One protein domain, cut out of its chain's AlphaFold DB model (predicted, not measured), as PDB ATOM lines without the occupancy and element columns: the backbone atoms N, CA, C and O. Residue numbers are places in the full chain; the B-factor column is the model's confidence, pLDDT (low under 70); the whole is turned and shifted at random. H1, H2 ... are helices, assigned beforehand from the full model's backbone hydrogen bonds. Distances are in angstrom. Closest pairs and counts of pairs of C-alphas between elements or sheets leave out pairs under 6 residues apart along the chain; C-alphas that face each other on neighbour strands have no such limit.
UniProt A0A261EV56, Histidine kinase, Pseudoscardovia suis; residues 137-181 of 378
ATOM      1  N   TYR A 137      86.806  50.176 -17.688       67.81
ATOM      2  CA  TYR A 137      86.828  50.116 -16.223       67.81
ATOM      3  C   TYR A 137      88.107  49.520 -15.633       67.81
ATOM      4  O   TYR A 137      88.549  49.960 -14.572       67.81
ATOM      5  N   ALA A 138      88.729  48.542 -16.298       70.19
ATOM      6  CA  ALA A 138      89.952  47.920 -15.788       70.19
ATOM      7  C   ALA A 138      91.105  48.933 -15.675       70.19
ATOM      8  O   ALA A 138      91.880  48.886 -14.718       70.19
ATOM      9  N   THR A 139      91.180  49.871 -16.620       75.19
ATOM     10  CA  THR A 139      92.177  50.948 -16.630       75.19
ATOM     11  C   THR A 139      91.866  51.985 -15.550       75.19
ATOM     12  O   THR A 139      92.734  52.331 -14.754       75.19
ATOM     13  N   GLN A 140      90.603  52.403 -15.450       73.88
ATOM     14  CA  GLN A 140      90.153  53.395 -14.474       73.88
ATOM     15  C   GLN A 140      90.375  52.940 -13.014       73.88
ATOM     16  O   GLN A 140      90.778  53.736 -12.166       73.88
ATOM     17  N   LEU A 141      90.151  51.651 -12.718       77.12
ATOM     18  CA  LEU A 141      90.416  51.058 -11.399       77.12
ATOM     19  C   LEU A 141      91.904  50.966 -11.080       77.12
ATOM     20  O   LEU A 141      92.304  51.103  -9.926       77.12
ATOM     21  N   HIS A 142      92.724  50.682 -12.091       79.56
ATOM     22  CA  HIS A 142      94.163  50.600 -11.894       79.56
ATOM     23  C   HIS A 142      94.711  51.944 -11.404       79.56
ATOM     24  O   HIS A 142      95.471  51.984 -10.434       79.56
ATOM     25  N   ASP A 143      94.243  53.039 -12.002       82.06
ATOM     26  CA  ASP A 143      94.677  54.387 -11.651       82.06
ATOM     27  C   ASP A 143      94.200  54.816 -10.254       82.06
ATOM     28  O   ASP A 143      95.001  55.335  -9.474       82.06
ATOM     29  N   SER A 144      92.940  54.548  -9.879       81.44
ATOM     30  CA  SER A 144      92.416  54.934  -8.555       81.44
ATOM     31  C   SER A 144      93.115  54.201  -7.400       81.44
ATOM     32  O   SER A 144      93.425  54.802  -6.362       81.44
ATOM     33  N   VAL A 145      93.447  52.921  -7.598       83.38
ATOM     34  CA  VAL A 145      94.167  52.107  -6.609       83.38
ATOM     35  C   VAL A 145      95.622  52.544  -6.493       83.38
ATOM     36  O   VAL A 145      96.121  52.701  -5.377       83.38
ATOM     37  N   LEU A 146      96.311  52.774  -7.616       87.81
ATOM     38  CA  LEU A 146      97.690  53.268  -7.587       87.81
ATOM     39  C   LEU A 146      97.775  54.656  -6.947       87.81
ATOM     40  O   LEU A 146      98.678  54.904  -6.147       87.81
ATOM     41  N   GLN A 147      96.814  55.534  -7.238       86.25
ATOM     42  CA  GLN A 147      96.750  56.863  -6.646       86.25
ATOM     43  C   GLN A 147      96.548  56.803  -5.131       86.25
ATOM     44  O   GLN A 147      97.249  57.492  -4.387       86.25
ATOM     45  N   THR A 148      95.656  55.940  -4.647       82.88
ATOM     46  CA  THR A 148      95.464  55.787  -3.200       82.88
ATOM     47  C   THR A 148      96.667  55.132  -2.536       82.88
ATOM     48  O   THR A 148      97.086  55.564  -1.464       82.88
ATOM     49  N   LEU A 149      97.281  54.132  -3.172       86.69
ATOM     50  CA  LEU A 149      98.503  53.521  -2.657       86.69
ATOM     51  C   LEU A 149      99.623  54.564  -2.513       86.69
ATOM     52  O   LEU A 149     100.327  54.560  -1.505       86.69
ATOM     53  N   ALA A 150      99.747  55.491  -3.466       86.69
ATOM     54  CA  ALA A 150     100.691  56.600  -3.385       86.69
ATOM     55  C   ALA A 150     100.357  57.572  -2.239       86.69
ATOM     56  O   ALA A 150     101.256  57.977  -1.504       86.69
ATOM     57  N   LEU A 151      99.078  57.904  -2.029       81.19
ATOM     58  CA  LEU A 151      98.641  58.752  -0.910       81.19
ATOM     59  C   LEU A 151      98.881  58.086   0.453       81.19
ATOM     60  O   LEU A 151      99.354  58.738   1.378       81.19
ATOM     61  N   ILE A 152      98.639  56.778   0.567       82.94
ATOM     62  CA  ILE A 152      98.935  55.981   1.768       82.94
ATOM     63  C   ILE A 152     100.437  55.961   2.056       82.94
ATOM     64  O   ILE A 152     100.839  56.042   3.213       82.94
ATOM     65  N   GLN A 153     101.269  55.855   1.017       85.69
ATOM     66  CA  GLN A 153     102.724  55.907   1.162       85.69
ATOM     67  C   GLN A 153     103.215  57.299   1.575       85.69
ATOM     68  O   GLN A 153     104.172  57.400   2.337       85.69
ATOM     69  N   MET A 154     102.564  58.361   1.096       83.00
ATOM     70  CA  MET A 154     102.917  59.743   1.421       83.00
ATOM     71  C   MET A 154     102.490  60.146   2.841       83.00
ATOM     72  O   MET A 154     103.231  60.853   3.516       83.00
ATOM     73  N   ASP A 155     101.333  59.669   3.305       77.06
ATOM     74  CA  ASP A 155     100.773  59.937   4.639       77.06
ATOM     75  C   ASP A 155     101.033  58.782   5.639       77.06
ATOM     76  O   ASP A 155     100.306  58.616   6.622       77.06
ATOM     77  N   ALA A 156     102.058  57.954   5.398       74.62
ATOM     78  CA  ALA A 156     102.309  56.717   6.150       74.62
ATOM     79  C   ALA A 156     102.584  56.925   7.654       74.62
ATOM     80  O   ALA A 156     102.382  56.004   8.449       74.62
ATOM     81  N   ASP A 157     103.005  58.126   8.051       83.56
ATOM     82  CA  ASP A 157     103.299  58.482   9.443       83.56
ATOM     83  C   ASP A 157     102.035  58.820  10.269       83.56
ATOM     84  O   ASP A 157     102.110  58.903  11.497       83.56
ATOM     85  N   ASP A 158     100.861  58.969   9.629       84.00
ATOM     86  CA  ASP A 158      99.570  59.203  10.295       84.00
ATOM     87  C   ASP A 158      98.660  57.954  10.224       84.00
ATOM     88  O   ASP A 158      97.988  57.713   9.210       84.00
ATOM     89  N   PRO A 159      98.568  57.161  11.313       77.88
ATOM     90  CA  PRO A 159      97.822  55.903  11.340       77.88
ATOM     91  C   PRO A 159      96.295  56.076  11.391       77.88
ATOM     92  O   PRO A 159      95.562  55.087  11.270       77.88
ATOM     93  N   VAL A 160      95.781  57.284  11.639       77.31
ATOM     94  CA  VAL A 160      94.333  57.553  11.633       77.31
ATOM     95  C   VAL A 160      93.892  57.883  10.212       77.31
ATOM     96  O   VAL A 160      92.935  57.286   9.712       77.31
ATOM     97  N   LYS A 161      94.642  58.750   9.528       72.50
ATOM     98  CA  LYS A 161      94.360  59.172   8.153       72.50
ATOM     99  C   LYS A 161      94.500  58.028   7.143       72.50
ATOM    100  O   LYS A 161      93.620  57.849   6.305       72.50
ATOM    101  N   THR A 162      95.518  57.173   7.281       76.44
ATOM    102  CA  THR A 162      95.671  55.971   6.432       76.44
ATOM    103  C   THR A 162      94.527  54.976   6.602       76.44
ATOM    104  O   THR A 162      94.047  54.420   5.614       76.44
ATOM    105  N   ARG A 163      94.037  54.759   7.832       77.88
ATOM    106  CA  ARG A 163      92.873  53.882   8.061       77.88
ATOM    107  C   ARG A 163      91.587  54.465   7.489       77.88
ATOM    108  O   ARG A 163      90.758  53.698   7.006       77.88
ATOM    109  N   ALA A 164      91.413  55.784   7.549       78.25
ATOM    110  CA  ALA A 164      90.266  56.456   6.948       78.25
ATOM    111  C   ALA A 164      90.285  56.319   5.415       78.25
ATOM    112  O   ALA A 164      89.296  55.877   4.837       78.25
ATOM    113  N   LEU A 165      91.433  56.587   4.783       81.19
ATOM    114  CA  LEU A 165      91.611  56.502   3.330       81.19
ATOM    115  C   LEU A 165      91.481  55.062   2.796       81.19
ATOM    116  O   LEU A 165      90.882  54.827   1.751       81.19
ATOM    117  N   ALA A 166      91.990  54.072   3.537       80.75
ATOM    118  CA  ALA A 166      91.829  52.662   3.181       80.75
ATOM    119  C   ALA A 166      90.363  52.203   3.269       80.75
ATOM    120  O   ALA A 166      89.906  51.430   2.430       80.75
ATOM    121  N   ARG A 167      89.609  52.692   4.264       80.62
ATOM    122  CA  ARG A 167      88.184  52.363   4.424       80.62
ATOM    123  C   ARG A 167      87.293  53.049   3.396       80.62
ATOM    124  O   ARG A 167      86.320  52.432   2.972       80.62
ATOM    125  N   SER A 168      87.608  54.281   2.990       78.25
ATOM    126  CA  SER A 168      86.870  54.949   1.913       78.25
ATOM    127  C   SER A 168      87.068  54.214   0.588       78.25
ATOM    128  O   SER A 168      86.085  53.846  -0.035       78.25
ATOM    129  N   GLN A 169      88.306  53.843   0.238       85.25
ATOM    130  CA  GLN A 169      88.562  53.026  -0.956       85.25
ATOM    131  C   GLN A 169      87.904  51.646  -0.912       85.25
ATOM    132  O   GLN A 169      87.437  51.159  -1.936       85.25
ATOM    133  N   GLU A 170      87.858  50.987   0.251       86.06
ATOM    134  CA  GLU A 170      87.144  49.713   0.382       86.06
ATOM    135  C   GLU A 170      85.640  49.885   0.127       86.06
ATOM    136  O   GLU A 170      85.033  49.036  -0.528       86.06
ATOM    137  N   ARG A 171      85.037  50.971   0.628       80.19
ATOM    138  CA  ARG A 171      83.627  51.291   0.382       80.19
ATOM    139  C   ARG A 171      83.385  51.556  -1.101       80.19
ATOM    140  O   ARG A 171      82.523  50.894  -1.668       80.19
ATOM    141  N   ASP A 172      84.197  52.412  -1.716       77.38
ATOM    142  CA  ASP A 172      84.108  52.754  -3.138       77.38
ATOM    143  C   ASP A 172      84.264  51.498  -4.015       77.38
ATOM    144  O   ASP A 172      83.508  51.287  -4.960       77.38
ATOM    145  N   LEU A 173      85.191  50.598  -3.665       79.38
ATOM    146  CA  LEU A 173      85.408  49.343  -4.387       79.38
ATOM    147  C   LEU A 173      84.260  48.342  -4.189       79.38
ATOM    148  O   LEU A 173      83.903  47.634  -5.128       79.38
ATOM    149  N   ARG A 174      83.677  48.247  -2.987       82.44
ATOM    150  CA  ARG A 174      82.512  47.382  -2.722       82.44
ATOM    151  C   ARG A 174      81.263  47.897  -3.428       82.44
ATOM    152  O   ARG A 174      80.508  47.089  -3.960       82.44
ATOM    153  N   GLU A 175      81.068  49.208  -3.448       76.94
ATOM    154  CA  GLU A 175      79.985  49.868  -4.175       76.94
ATOM    155  C   GLU A 175      80.166  49.716  -5.687       76.94
ATOM    156  O   GLU A 175      79.210  49.432  -6.395       76.94
ATOM    157  N   TRP A 176      81.401  49.764  -6.183       73.38
ATOM    158  CA  TRP A 176      81.697  49.496  -7.588       73.38
ATOM    159  C   TRP A 176      81.536  48.009  -7.975       73.38
ATOM    160  O   TRP A 176      81.034  47.705  -9.054       73.38
ATOM    161  N   LEU A 177      81.931  47.066  -7.106       76.25
ATOM    162  CA  LEU A 177      81.828  45.616  -7.362       76.25
ATOM    163  C   LEU A 177      80.397  45.068  -7.248       76.25
ATOM    164  O   LEU A 177      80.101  44.044  -7.865       76.25
ATOM    165  N   TYR A 178      79.539  45.693  -6.436       73.75
ATOM    166  CA  TYR A 178      78.208  45.167  -6.105       73.75
ATOM    167  C   TYR A 178      77.051  46.173  -6.277       73.75
ATOM    168  O   TYR A 178      75.899  45.776  -6.107       73.75
ATOM    169  N   GLY A 179      77.329  47.436  -6.606       67.62
ATOM    170  CA  GLY A 179      76.360  48.522  -6.828       67.62
ATOM    171  C   GLY A 179      76.397  49.075  -8.261       67.62
ATOM    172  O   GLY A 179      76.822  48.377  -9.179       67.62
ATOM    173  N   ASP A 180      75.915  50.307  -8.473       60.12
ATOM    174  CA  ASP A 180      75.906  50.977  -9.786       60.12
ATOM    175  C   ASP A 180      77.282  51.623 -10.077       60.12
ATOM    176  O   ASP A 180      77.623  52.642  -9.466       60.12
ATOM    177  N   PRO A 181      78.094  51.082 -11.011       55.06
ATOM    178  CA  PRO A 181      79.458  51.557 -11.265       55.06
ATOM    179  C   PRO A 181      79.527  53.022 -11.718       55.06
ATOM    180  O   PRO A 181      80.565  53.671 -11.557       55.06
TER     181      PRO A 181
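This is residues 137 to 181 of the 378 residues of the protein "Histidine kinase" of Pseudoscardovia suis (UniProt A0A261EV56). The domain is a flat helical hairpin: H1 runs one way, the chain turns in a tight link, and H2 folds back beside it. The two helices lie side by side, their lines at 9 degrees, and touch through residues 148 to 152 of H1 and residues 162 to 169 of H2 alone. The printed part has 45 residues with two named helices, H1 then H2, and no named strand; the class is all helix. It is only just loose, close to compact, with a radius of gyration of the C-alphas of 11.4 A and spans of 33 by 18 by 7 A.

H1, residues 137 to 154, and H2, residues 159 to 178, form a hairpin, opposite ways at a shallow tilt of 9 degrees. H1 touches H2 with residues 148 to 152 alone, and H2 touches H1 with residues 162 to 169 alone. Their closest C-alphas, of Ile 152 and Thr 162, are 5.7 A apart. Every O i to N i+4 pair is within hydrogen-bond range in H1, and 15 of 16 in H2.

H1 begins at C-alpha 137 (86.828, 50.116, -16.223) and is 25.7 A long. H2 is 28.4 A long and ends at C-alpha 178 (78.208, 45.167, -6.105).

The C-alphas farthest apart, of Asp 157 and Asp 180, are 34.3 A apart. The printed part has no cut. Residue 137 and residues 179 to 181 have pLDDT under 70.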